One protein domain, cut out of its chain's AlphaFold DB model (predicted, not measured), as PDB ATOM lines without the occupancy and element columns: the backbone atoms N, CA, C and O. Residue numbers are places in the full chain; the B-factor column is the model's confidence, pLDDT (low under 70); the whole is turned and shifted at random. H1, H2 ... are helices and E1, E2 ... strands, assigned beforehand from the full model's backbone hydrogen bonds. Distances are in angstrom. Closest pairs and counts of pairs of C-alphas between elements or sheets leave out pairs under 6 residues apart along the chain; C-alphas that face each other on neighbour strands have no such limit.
ATOM      1  N   LYS A 772     142.410 128.247  87.029       65.56
ATOM      2  CA  LYS A 772     142.547 129.591  86.480       65.56
ATOM      3  C   LYS A 772     142.048 130.561  87.538       65.56
ATOM      4  O   LYS A 772     141.038 130.299  88.179       65.56
ATOM      5  N   ASN A 773     142.699 131.714  87.646       64.38
ATOM      6  CA  ASN A 773     142.168 132.835  88.417       64.38
ATOM      7  C   ASN A 773     141.129 133.580  87.546       64.38
ATOM      8  O   ASN A 773     141.384 134.676  87.052       64.38
ATOM      9  N   ASP A 774     140.025 132.890  87.251       74.12
ATOM     10  CA  ASP A 774     138.923 133.267  86.353       74.12
ATOM     11  C   ASP A 774     137.598 132.933  87.054       74.12
ATOM     12  O   ASP A 774     137.510 131.922  87.755       74.12
ATOM     13  N   ASP A 775     136.572 133.763  86.869       79.56
ATOM     14  CA  ASP A 775     135.271 133.571  87.520       79.56
ATOM     15  C   ASP A 775     134.637 132.232  87.103       79.56
ATOM     16  O   ASP A 775     134.857 131.724  85.997       79.56
ATOM     17  N   MET A 776     133.817 131.648  87.984       84.06
ATOM     18  CA  MET A 776     133.189 130.344  87.752       84.06
ATOM     19  C   MET A 776     131.660 130.383  87.819       84.06
ATOM     20  O   MET A 776     131.065 131.039  88.671       84.06
ATOM     21  N   VAL A 777     131.023 129.597  86.950       84.75
ATOM     22  CA  VAL A 777     129.577 129.353  86.912       84.75
ATOM     23  C   VAL A 777     129.258 127.894  87.254       84.75
ATOM     24  O   VAL A 777     129.956 126.973  86.824       84.75
ATOM     25  N   LEU A 778     128.193 127.685  88.029       81.25
ATOM     26  CA  LEU A 778     127.636 126.377  88.376       81.25
ATOM     27  C   LEU A 778     126.534 125.987  87.376       81.25
ATOM     28  O   LEU A 778     125.611 126.763  87.134       81.25
ATOM     29  N   CYS A 779     126.619 124.783  86.808       85.75
ATOM     30  CA  CYS A 779     125.557 124.200  85.987       85.75
ATOM     31  C   CYS A 779     124.339 123.852  86.856       85.75
ATOM     32  O   CYS A 779     124.486 123.208  87.891       85.75
ATOM     33  N   CYS A 780     123.135 124.227  86.418       85.38
ATOM     34  CA  CYS A 780     121.909 124.062  87.212       85.38
ATOM     35  C   CYS A 780     121.406 122.602  87.294       85.38
ATOM     36  O   CYS A 780     120.462 122.314  88.033       85.38
ATOM     37  N   SER A 781     122.042 121.669  86.572       81.81
ATOM     38  CA  SER A 781     121.698 120.244  86.591       81.81
ATOM     39  C   SER A 781     122.462 119.469  87.667       81.81
ATOM     40  O   SER A 781     123.694 119.414  87.644       81.81
ATOM     41  N   SER A 782     121.738 118.804  88.576       70.56
ATOM     42  CA  SER A 782     122.332 118.057  89.701       70.56
ATOM     43  C   SER A 782     123.075 116.780  89.288       70.56
ATOM     44  O   SER A 782     123.829 116.227  90.084       70.56
ATOM     45  N   THR A 783     122.929 116.333  88.037       67.81
ATOM     46  CA  THR A 783     123.679 115.195  87.472       67.81
ATOM     47  C   THR A 783     124.917 115.618  86.663       67.81
ATOM     48  O   THR A 783     125.668 114.764  86.177       67.81
ATOM     49  N   CYS A 784     125.183 116.927  86.539       76.50
ATOM     50  CA  CYS A 784     126.307 117.463  85.770       76.50
ATOM     51  C   CYS A 784     127.666 116.973  86.305       76.50
ATOM     52  O   CYS A 784     128.097 117.341  87.395       76.50
ATOM     53  N   HIS A 785     128.408 116.219  85.486       63.41
ATOM     54  CA  HIS A 785     129.659 115.542  85.870       63.41
ATOM     55  C   HIS A 785     130.839 116.472  86.234       63.41
ATOM     56  O   HIS A 785     131.935 115.990  86.519       63.41
ATOM     57  N   LYS A 786     130.656 117.798  86.172       72.12
ATOM     58  CA  LYS A 786     131.693 118.807  86.451       72.12
ATOM     59  C   LYS A 786     131.280 119.887  87.447       72.12
ATOM     60  O   LYS A 786     132.172 120.508  88.018       72.12
ATOM     61  N   ALA A 787     129.975 120.090  87.656       73.75
ATOM     62  CA  ALA A 787     129.370 121.190  88.414       73.75
ATOM     63  C   ALA A 787     129.820 122.599  87.964       73.75
ATOM     64  O   ALA A 787     129.054 123.306  87.310       73.75
ATOM     65  N   TRP A 788     131.052 122.992  88.289       82.12
ATOM     66  CA  TRP A 788     131.617 124.325  88.089       82.12
ATOM     67  C   TRP A 788     132.450 124.446  86.808       82.12
ATOM     68  O   TRP A 788     133.206 123.540  86.451       82.12
ATOM     69  N   PHE A 789     132.360 125.602  86.148       85.81
ATOM     70  CA  PHE A 789     133.055 125.933  84.905       85.81
ATOM     71  C   PHE A 789     133.604 127.365  84.951       85.81
ATOM     72  O   PHE A 789     132.853 128.288  85.240       85.81
ATOM     73  N   HIS A 790     134.884 127.564  84.623       86.06
ATOM     74  CA  HIS A 790     135.448 128.897  84.357       86.06
ATOM     75  C   HIS A 790     134.707 129.560  83.187       86.06
ATOM     76  O   HIS A 790     134.527 128.901  82.156       86.06
ATOM     77  N   LEU A 791     134.334 130.838  83.305       85.50
ATOM     78  CA  LEU A 791     133.572 131.563  82.279       85.50
ATOM     79  C   LEU A 791     134.247 131.498  80.902       85.50
ATOM     80  O   LEU A 791     133.610 131.102  79.917       85.50
ATOM     81  N   SER A 792     135.561 131.754  80.844       83.19
ATOM     82  CA  SER A 792     136.333 131.707  79.592       83.19
ATOM     83  C   SER A 792     136.324 130.332  78.913       83.19
ATOM     84  O   SER A 792     136.472 130.238  77.697       83.19
ATOM     85  N   CYS A 793     136.134 129.252  79.676       82.31
ATOM     86  CA  CYS A 793     136.107 127.883  79.158       82.31
ATOM     87  C   CYS A 793     134.732 127.447  78.629       82.31
ATOM     88  O   CYS A 793     134.644 126.375  78.035       82.31
ATOM     89  N   VAL A 794     133.680 128.245  78.834       86.12
ATOM     90  CA  VAL A 794     132.321 128.006  78.305       86.12
ATOM     91  C   VAL A 794     131.825 129.154  77.414       86.12
ATOM     92  O   VAL A 794     130.634 129.266  77.144       86.12
ATOM     93  N   GLY A 795     132.741 130.002  76.932       82.94
ATOM     94  CA  GLY A 795     132.438 131.092  75.998       82.94
ATOM     95  C   GLY A 795     131.757 132.312  76.627       82.94
ATOM     96  O   GLY A 795     131.249 133.161  75.897       82.94
ATOM     97  N   LEU A 796     131.743 132.416  77.957       84.31
ATOM     98  CA  LEU A 796     131.158 133.541  78.682       84.31
ATOM     99  C   LEU A 796     132.221 134.613  78.962       84.31
ATOM    100  O   LEU A 796     133.323 134.308  79.410       84.31
ATOM    101  N   THR A 797     131.875 135.878  78.722       81.25
ATOM    102  CA  THR A 797     132.721 137.055  79.017       81.25
ATOM    103  C   THR A 797     132.347 137.762  80.324       81.25
ATOM    104  O   THR A 797     133.062 138.656  80.765       81.25
ATOM    105  N   ALA A 798     131.229 137.368  80.932       82.81
ATOM    106  CA  ALA A 798     130.742 137.803  82.234       82.81
ATOM    107  C   ALA A 798     129.889 136.674  82.835       82.81
ATOM    108  O   ALA A 798     129.398 135.811  82.101       82.81
ATOM    109  N   ALA A 799     129.718 136.664  84.159       78.69
ATOM    110  CA  ALA A 799     128.858 135.681  84.810       78.69
ATOM    111  C   ALA A 799     127.419 135.787  84.269       78.69
ATOM    112  O   ALA A 799     126.953 136.908  84.034       78.69
ATOM    113  N   PRO A 800     126.694 134.666  84.074       80.31
ATOM    114  CA  PRO A 800     125.291 134.735  83.708       80.31
ATOM    115  C   PRO A 800     124.503 135.517  84.750       80.31
ATOM    116  O   PRO A 800     124.828 135.509  85.941       80.31
ATOM    117  N   ASP A 801     123.447 136.164  84.276       78.44
ATOM    118  CA  ASP A 801     122.484 136.859  85.114       78.44
ATOM    119  C   ASP A 801     122.062 135.978  86.302       78.44
ATOM    120  O   ASP A 801     121.717 134.803  86.128       78.44
ATOM    121  N   LYS A 802     122.117 136.530  87.521       67.50
ATOM    122  CA  LYS A 802     121.841 135.778  88.755       67.50
ATOM    123  C   LYS A 802     120.428 135.204  88.757       67.50
ATOM    124  O   LYS A 802     120.208 134.145  89.340       67.50
ATOM    125  N   GLU A 803     119.516 135.874  88.060       70.56
ATOM    126  CA  GLU A 803     118.112 135.500  87.932       70.56
ATOM    127  C   GLU A 803     117.855 134.396  86.891       70.56
ATOM    128  O   GLU A 803     116.755 133.850  86.835       70.56
ATOM    129  N   LYS A 804     118.853 134.040  86.068       77.38
ATOM    130  CA  LYS A 804     118.696 133.092  84.957       77.38
ATOM    131  C   LYS A 804     119.393 131.764  85.227       77.38
ATOM    132  O   LYS A 804     120.526 131.714  85.716       77.38
ATOM    133  N   ASP A 805     118.717 130.678  84.876       84.12
ATOM    134  CA  ASP A 805     119.316 129.348  84.821       84.12
ATOM    135  C   ASP A 805     120.408 129.278  83.743       84.12
ATOM    136  O   ASP A 805     120.380 129.993  82.740       84.12
ATOM    137  N   TRP A 806     121.403 128.426  83.978       89.38
ATOM    138  CA  TRP A 806     122.510 128.187  83.058       89.38
ATOM    139  C   TRP A 806     122.924 126.715  83.089       89.38
ATOM    140  O   TRP A 806     123.102 126.121  84.158       89.38
ATOM    141  N   TYR A 807     123.117 126.146  81.904       86.62
ATOM    142  CA  TYR A 807     123.483 124.751  81.699       86.62
ATOM    143  C   TYR A 807     124.704 124.659  80.783       86.62
ATOM    144  O   TYR A 807     124.846 125.429  79.837       86.62
ATOM    145  N   CYS A 808     125.587 123.694  81.044       86.38
ATOM    146  CA  CYS A 808     126.812 123.511  80.259       86.38
ATOM    147  C   CYS A 808     126.612 122.764  78.926       86.38
ATOM    148  O   CYS A 808     127.534 122.719  78.115       86.38
ATOM    149  N   SER A 809     125.448 122.142  78.713       85.62
ATOM    150  CA  SER A 809     125.033 121.519  77.449       85.62
ATOM    151  C   SER A 809     123.507 121.390  77.386       85.62
ATOM    152  O   SER A 809     122.841 121.406  78.424       85.62
ATOM    153  N   ALA A 810     122.966 121.189  76.180       84.06
ATOM    154  CA  ALA A 810     121.543 120.911  75.972       84.06
ATOM    155  C   ALA A 810     121.075 119.629  76.694       84.06
ATOM    156  O   ALA A 810     119.923 119.543  77.116       84.06
ATOM    157  N   ASP A 811     121.962 118.651  76.912       80.94
ATOM    158  CA  ASP A 811     121.659 117.435  77.692       80.94
ATOM    159  C   ASP A 811     121.466 117.745  79.186       80.94
ATOM    160  O   ASP A 811     120.698 117.078  79.874       80.94
ATOM    161  N   CYS A 812     122.159 118.766  79.701       82.62
ATOM    162  CA  CYS A 812     121.970 119.237  81.072       82.62
ATOM    163  C   CYS A 812     120.702 120.091  81.215       82.62
ATOM    164  O   CYS A 812     120.078 120.043  82.270       82.62
ATOM    165  N   GLU A 813     120.328 120.838  80.174       82.94
ATOM    166  CA  GLU A 813     119.115 121.671  80.110       82.94
ATOM    167  C   GLU A 813     117.832 120.840  79.940       82.94
ATOM    168  O   GLU A 813     116.800 121.162  80.520       82.94
ATOM    169  N   SER A 814     117.902 119.739  79.185       77.19
ATOM    170  CA  SER A 814     116.788 118.798  78.977       77.19
ATOM    171  C   SER A 814     116.738 117.644  79.994       77.19
ATOM    172  O   SER A 814     115.836 116.805  79.938       77.19
ATOM    173  N   GLY A 815     117.689 117.589  80.932       70.00
ATOM    174  CA  GLY A 815     117.753 116.563  81.971       70.00
ATOM    175  C   GLY A 815     116.719 116.774  83.092       70.00
ATOM    176  O   GLY A 815     116.476 117.908  83.497       70.00
ATOM    177  N   PRO A 816     116.149 115.705  83.684       64.50
ATOM    178  CA  PRO A 816     115.089 115.797  84.698       64.50
ATOM    179  C   PRO A 816     115.589 116.197  86.106       64.50
ATOM    180  O   PRO A 816     114.936 115.900  87.104       64.50
ATOM    181  N   SER A 817     116.778 116.793  86.220       69.69
ATOM    182  CA  SER A 817     117.536 116.901  87.473       69.69
ATOM    183  C   SER A 817     117.997 118.337  87.719       69.69
ATOM    184  O   SER A 817     118.776 118.855  86.924       69.69
ATOM    185  N   TYR A 818     117.563 118.968  88.815       83.06
ATOM    186  CA  TYR A 818     117.712 120.413  89.049       83.06
ATOM    187  C   TYR A 818     118.191 120.721  90.481       83.06
ATOM    188  O   TYR A 818     117.613 120.209  91.443       83.06
ATOM    189  N   ILE A 819     119.248 121.535  90.637       80.88
ATOM    190  CA  ILE A 819     119.881 121.805  91.953       80.88
ATOM    191  C   ILE A 819     119.114 122.800  92.835       80.88
ATOM    192  O   ILE A 819     119.245 122.744  94.061       80.88
ATOM    193  N   TYR A 820     118.365 123.723  92.224       84.00
ATOM    194  CA  TYR A 820     117.604 124.761  92.923       84.00
ATOM    195  C   TYR A 820     116.182 124.284  93.251       84.00
ATOM    196  O   TYR A 820     115.839 123.125  93.033       84.00
ATOM    197  N   CYS A 821     115.374 125.164  93.842       84.06
ATOM    198  CA  CYS A 821     114.209 124.794  94.644       84.06
ATOM    199  C   CYS A 821     113.122 124.012  93.880       84.06
ATOM    200  O   CYS A 821     112.996 124.112  92.661       84.06
ATOM    201  N   VAL A 822     112.253 123.324  94.633       82.75
ATOM    202  CA  VAL A 822     111.104 122.523  94.158       82.75
ATOM    203  C   VAL A 822     110.144 123.266  93.214       82.75
ATOM    204  O   VAL A 822     109.433 122.639  92.437       82.75
ATOM    205  N   CYS A 823     110.158 124.602  93.207       83.69
ATOM    206  CA  CYS A 823     109.450 125.415  92.215       83.69
ATOM    207  C   CYS A 823     110.073 125.389  90.799       83.69
ATOM    208  O   CYS A 823     109.553 126.066  89.912       83.69
ATOM    209  N   GLN A 824     111.182 124.662  90.604       82.12
ATOM    210  CA  GLN A 824     111.986 124.566  89.376       82.12
ATOM    211  C   GLN A 824     112.408 125.934  88.817       82.12
ATOM    212  O   GLN A 824     112.273 126.216  87.629       82.12
ATOM    213  N   ARG A 825     112.876 126.813  89.713       80.69
ATOM    214  CA  ARG A 825     113.402 128.144  89.384       80.69
ATOM    215  C   ARG A 825     114.577 128.502  90.286       80.69
ATOM    216  O   ARG A 825     114.670 128.030  91.420       80.69
ATOM    217  N   LYS A 826     115.422 129.403  89.789       78.69
ATOM    218  CA  LYS A 826     116.558 129.992  90.510       78.69
ATOM    219  C   LYS A 826     116.161 131.210  91.352       78.69
ATOM    220  O   LYS A 826     116.765 131.476  92.385       78.69
ATOM    221  N   VAL A 827     115.072 131.881  90.975       80.75
ATOM    222  CA  VAL A 827     114.430 132.995  91.697       80.75
ATOM    223  C   VAL A 827     113.051 132.553  92.186       80.75
ATOM    224  O   VAL A 827     112.412 131.721  91.533       80.75
ATOM    225  N   ASP A 828     112.584 133.079  93.321       77.06
ATOM    226  CA  ASP A 828     111.219 132.817  93.781       77.06
ATOM    227  C   ASP A 828     110.166 133.481  92.855       77.06
ATOM    228  O   ASP A 828     110.513 134.308  92.004       77.06
ATOM    229  N   PRO A 829     108.868 133.133  92.966       73.88
ATOM    230  CA  PRO A 829     107.825 133.674  92.086       73.88
ATOM    231  C   PRO A 829     107.606 135.198  92.140       73.88
ATOM    232  O   PRO A 829     106.818 135.702  91.342       73.88
ATOM    233  N   GLU A 830     108.260 135.919  93.057       74.50
ATOM    234  CA  GLU A 830     108.118 137.365  93.274       74.50
ATOM    235  C   GLU A 830     109.439 138.142  93.086       74.50
ATOM    236  O   GLU A 830     109.469 139.352  93.303       74.50
ATOM    237  N   GLY A 831     110.516 137.483  92.638       73.75
ATOM    238  CA  GLY A 831     111.799 138.120  92.313       73.75
ATOM    239  C   GLY A 831     112.889 137.997  93.386       73.75
ATOM    240  O   GLY A 831     113.954 138.592  93.240       73.75
ATOM    241  N   ASN A 832     112.673 137.233  94.461       76.06
ATOM    242  CA  ASN A 832     113.636 137.128  95.561       76.06
ATOM    243  C   ASN A 832     114.656 135.998  95.340       76.06
ATOM    244  O   ASN A 832     114.305 134.874  94.970       76.06
ATOM    245  N   THR A 833     115.924 136.269  95.657       75.62
ATOM    246  CA  THR A 833     117.051 135.325  95.506       75.62
ATOM    247  C   THR A 833     117.554 134.727  96.829       75.62
ATOM    248  O   THR A 833     118.593 134.070  96.841       75.62
ATOM    249  N   ASN A 834     116.869 134.946  97.959       82.81
ATOM    250  CA  ASN A 834     117.299 134.408  99.260       82.81
ATOM    251  C   ASN A 834     117.049 132.893  99.327       82.81
ATOM    252  O   ASN A 834     115.898 132.445  99.377       82.81
ATOM    253  N   MET A 835     118.131 132.109  99.348       85.19
ATOM    254  CA  MET A 835     118.088 130.647  99.352       85.19
ATOM    255  C   MET A 835     118.885 130.030 100.505       85.19
ATOM    256  O   MET A 835     120.007 130.439 100.793       85.19
ATOM    257  N   ALA A 836     118.317 128.980 101.090       85.88
ATOM    258  CA  ALA A 836     118.935 128.109 102.075       85.88
ATOM    259  C   ALA A 836     119.551 126.879 101.379       85.88
ATOM    260  O   ALA A 836     118.865 126.203 100.607       85.88
ATOM    261  N   GLN A 837     120.823 126.566 101.653       87.81
ATOM    262  CA  GLN A 837     121.456 125.317 101.202       87.81
ATOM    263  C   GLN A 837     121.212 124.218 102.239       87.81
ATOM    264  O   GLN A 837     121.556 124.390 103.409       87.81
ATOM    265  N   CYS A 838     120.667 123.072 101.829       84.69
ATOM    266  CA  CYS A 838     120.554 121.918 102.719       84.69
ATOM    267  C   CYS A 838     121.955 121.380 103.055       84.69
ATOM    268  O   CYS A 838     122.764 121.145 102.158       84.69
ATOM    269  N   ALA A 839     122.258 121.134 104.331       79.44
ATOM    270  CA  ALA A 839     123.589 120.715 104.773       79.44
ATOM    271  C   ALA A 839     123.995 119.292 104.321       79.44
ATOM    272  O   ALA A 839     125.179 118.958 104.373       79.44
ATOM    273  N   LEU A 840     123.058 118.480 103.805       66.94
ATOM    274  CA  LEU A 840     123.361 117.238 103.066       66.94
ATOM    275  C   LEU A 840     123.857 117.489 101.624       66.94
ATOM    276  O   LEU A 840     124.393 116.581 100.981       66.94
ATOM    277  N   LYS A 841     123.694 118.716 101.118       80.81
ATOM    278  CA  LYS A 841     124.005 119.171  99.756       80.81
ATOM    279  C   LYS A 841     123.395 118.247  98.694       80.81
ATOM    280  O   LYS A 841     122.216 117.923  98.801       80.81
ATOM    281  N   GLY A 842     124.176 117.766  97.725       65.12
ATOM    282  CA  GLY A 842     123.731 116.796  96.715       65.12
ATOM    283  C   GLY A 842     123.224 115.443  97.248       65.12
ATOM    284  O   GLY A 842     122.623 114.700  96.482       65.12
ATOM    285  N   ASN A 843     123.404 115.124  98.540       59.47
ATOM    286  CA  ASN A 843     122.775 113.957  99.184       59.47
ATOM    287  C   ASN A 843     121.384 114.269  99.774       59.47
ATOM    288  O   ASN A 843     120.781 113.421 100.432       59.47
ATOM    289  N   CYS A 844     120.871 115.488  99.596       71.06
ATOM    290  CA  CYS A 844     119.504 115.822  99.961       71.06
ATOM    291  C   CYS A 844     118.510 115.084  99.051       71.06
ATOM    292  O   CYS A 844     118.661 115.063  97.834       71.06
ATOM    293  N   ARG A 845     117.443 114.527  99.639       67.81
ATOM    294  CA  ARG A 845     116.417 113.745  98.923       67.81
ATOM    295  C   ARG A 845     115.491 114.579  98.013       67.81
ATOM    296  O   ARG A 845     114.580 114.015  97.417       67.81
ATOM    297  N   GLY A 846     115.684 115.899  97.948       76.69
ATOM    298  CA  GLY A 846     114.942 116.821  97.083       76.69
ATOM    299  C   GLY A 846     115.881 117.651  96.210       76.69
ATOM    300  O   GLY A 846     116.174 117.270  95.081       76.69
ATOM    301  N   HIS A 847     116.351 118.783  96.739       82.62
ATOM    302  CA  HIS A 847     117.204 119.745  96.035       82.62
ATOM    303  C   HIS A 847     118.369 120.187  96.925       82.62
ATOM    304  O   HIS A 847     118.333 120.016  98.141       82.62
ATOM    305  N   GLU A 848     119.412 120.780  96.345       84.50
ATOM    306  CA  GLU A 848     120.523 121.311  97.144       84.50
ATOM    307  C   GLU A 848     120.157 122.663  97.782       84.50
ATOM    308  O   GLU A 848     120.503 122.922  98.938       84.50
ATOM    309  N   TRP A 849     119.419 123.502  97.046       87.31
ATOM    310  CA  TRP A 849     119.065 124.870  97.430       87.31
ATOM    311  C   TRP A 849     117.553 125.101  97.406       87.31
ATOM    312  O   TRP A 849     116.865 124.697  96.470       87.31
ATOM    313  N   TYR A 850     117.038 125.838  98.392       88.69
ATOM    314  CA  TYR A 850     115.615 126.157  98.528       88.69
ATOM    315  C   TYR A 850     115.400 127.653  98.781       88.69
ATOM    316  O   TYR A 850     116.054 128.209  99.657       88.69
ATOM    317  N   HIS A 851     114.478 128.325  98.079       88.31
ATOM    318  CA  HIS A 851     114.103 129.703  98.443       88.31
ATOM    319  C   HIS A 851     113.442 129.710  99.811       88.31
ATOM    320  O   HIS A 851     112.555 128.888 100.037       88.31
ATOM    321  N   HIS A 852     113.790 130.673 100.671       85.56
ATOM    322  CA  HIS A 852     113.222 130.800 102.023       85.56
ATOM    323  C   HIS A 852     111.689 130.658 102.013       85.56
ATOM    324  O   HIS A 852     111.113 129.842 102.730       85.56
ATOM    325  N   ARG A 853     111.026 131.380 101.107       81.25
ATOM    326  CA  ARG A 853     109.566 131.419 101.015       81.25
ATOM    327  C   ARG A 853     108.929 130.125 100.501       81.25
ATOM    328  O   ARG A 853     107.847 129.767 100.955       81.25
ATOM    329  N   CYS A 854     109.606 129.391  99.615       82.62
ATOM    330  CA  CYS A 854     109.141 128.098  99.093       82.62
ATOM    331  C   CYS A 854     109.157 126.977 100.152       82.62
ATOM    332  O   CYS A 854     108.597 125.910  99.919       82.62
ATOM    333  N   ILE A 855     109.782 127.226 101.308       81.69
ATOM    334  CA  ILE A 855     109.860 126.327 102.473       81.69
ATOM    335  C   ILE A 855     109.328 126.987 103.762       81.69
ATOM    336  O   ILE A 855     109.560 126.485 104.857       81.69
ATOM    337  N   GLY A 856     108.604 128.108 103.643       78.81
ATOM    338  CA  GLY A 856     107.922 128.775 104.760       78.81
ATOM    339  C   GLY A 856     108.784 129.667 105.667       78.81
ATOM    340  O   GLY A 856     108.251 130.212 106.632       78.81
ATOM    341  N   LEU A 857     110.072 129.856 105.366       80.00
ATOM    342  CA  LEU A 857     110.947 130.801 106.068       80.00
ATOM    343  C   LEU A 857     110.697 132.247 105.618       80.00
ATOM    344  O   LEU A 857     110.346 132.519 104.464       80.00
ATOM    345  N   GLN A 858     110.972 133.193 106.510       77.69
ATOM    346  CA  GLN A 858     111.005 134.620 106.205       77.69
ATOM    347  C   GLN A 858     112.371 135.028 105.633       77.69
ATOM    348  O   GLN A 858     113.402 134.394 105.869       77.69
ATOM    349  N   LEU A 859     112.398 136.134 104.883       68.38
ATOM    350  CA  LEU A 859     113.625 136.667 104.267       68.38
ATOM    351  C   LEU A 859     114.665 137.152 105.298       68.38
ATOM    352  O   LEU A 859     115.826 137.340 104.941       68.38
ATOM    353  N   THR A 860     114.245 137.348 106.550       71.62
ATOM    354  CA  THR A 860     115.042 137.820 107.694       71.62
ATOM    355  C   THR A 860     115.522 136.707 108.630       71.62
ATOM    356  O   THR A 860     116.185 137.007 109.623       71.62
ATOM    357  N   ASP A 861     115.183 135.442 108.365       75.06
ATOM    358  CA  ASP A 861     115.490 134.341 109.283       75.06
ATOM    359  C   ASP A 861     116.993 134.024 109.311       75.06
ATOM    360  O   ASP A 861     117.599 133.659 108.300       75.06
ATOM    361  N   LEU A 862     117.593 134.130 110.502       72.31
ATOM    362  CA  LEU A 862     118.976 133.727 110.755       72.31
ATOM    363  C   LEU A 862     119.069 132.200 110.813       72.31
ATOM    364  O   LEU A 862     118.769 131.576 111.832       72.31
ATOM    365  N   LEU A 863     119.497 131.604 109.704       74.94
ATOM    366  CA  LEU A 863     119.711 130.166 109.604       74.94
ATOM    367  C   LEU A 863     120.923 129.700 110.433       74.94
ATOM    368  O   LEU A 863     121.941 130.395 110.477       74.94
ATOM    369  N   PRO A 864     120.858 128.508 111.058       73.00
ATOM    370  CA  PRO A 864     122.023 127.891 111.680       73.00
ATOM    371  C   PRO A 864     123.066 127.492 110.625       73.00
ATOM    372  O   PRO A 864     122.721 127.157 109.494       73.00
ATOM    373  N   GLU A 865     124.339 127.432 111.031       69.81
ATOM    374  CA  GLU A 865     125.493 127.046 110.187       69.81
ATOM    375  C   GLU A 865     125.289 125.714 109.433       69.81
ATOM    376  O   GLU A 865     125.828 125.507 108.347       69.81
ATOM    377  N   LYS A 866     124.463 124.818 109.989       73.25
ATOM    378  CA  LYS A 866     123.913 123.646 109.300       73.25
ATOM    379  C   LYS A 866     122.391 123.689 109.359       73.25
ATOM    380  O   LYS A 866     121.799 123.326 110.375       73.25
ATOM    381  N   TRP A 867     121.774 124.117 108.265       85.56
ATOM    382  CA  TRP A 867     120.330 124.048 108.058       85.56
ATOM    383  C   TRP A 867     119.957 122.835 107.188       85.56
ATOM    384  O   TRP A 867     120.750 122.380 106.363       85.56
ATOM    385  N   TYR A 868     118.748 122.300 107.366       81.62
ATOM    386  CA  TYR A 868     118.248 121.123 106.653       81.62
ATOM    387  C   TYR A 868     116.812 121.365 106.184       81.62
ATOM    388  O   TYR A 868     116.008 121.941 106.913       81.62
ATOM    389  N   CYS A 869     116.479 120.889 104.984       81.81
ATOM    390  CA  CYS A 869     115.185 121.145 104.340       81.81
ATOM    391  C   CYS A 869     113.993 120.377 104.921       81.81
ATOM    392  O   CYS A 869     112.853 120.686 104.585       81.81
ATOM    393  N   SER A 870     114.244 119.362 105.743       77.00
ATOM    394  CA  SER A 870     113.219 118.591 106.442       77.00
ATOM    395  C   SER A 870     113.807 117.959 107.702       77.00
ATOM    396  O   SER A 870     115.033 117.870 107.850       77.00
TER     397      SER A 870
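Overview. This is residues 772 to 870 of the 1104 residues of an uncharacterized protein of Strongylocentrotus purpuratus (UniProt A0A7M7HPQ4). This domain has little regular structure: it is mostly loop, in two lobes along the longest axis, one with hairpin E1-E2, H1 and H2, the other with hairpin E3-E4 and H3. The 99 printed residues run E1, E2, H1, H2, E3, E4, H3; the class is mixed, with only 24 residues in named elements. It is compact, radius of gyration of the C-alphas 14.1 A, spanning 38 by 26 by 24 A.

Arrangement. Start at E1, residues 776 to 778, an antiparallel hairpin with E2, residues 788 to 790; N 777 and O 789 are 2.8 A apart. A tight link leads to H1, residues 791 to 794, which is apart from H2, residues 810 to 813. Next find hairpin E3, residues 835 to 837, and E4, residues 849 to 851, antiparallel, N 836 and O 850 2.8 A apart; a tight link leads to H3, residues 852 to 855. The helices are too short for O i to N i+4 pairs; each has its one O i to N i+3 pair within range.

Along the chain. Find C-alpha 776 at (133.189, 130.344, 87.752), where E1 begins, and C-alpha 855 at (109.860, 126.327, 102.473), where H3 ends.

Size, cuts and confidence. The printed part has no cut. Links H1 to H2, H2 to E3 and E3 to E4 are long. Thirteen residues are under pLDDT 70.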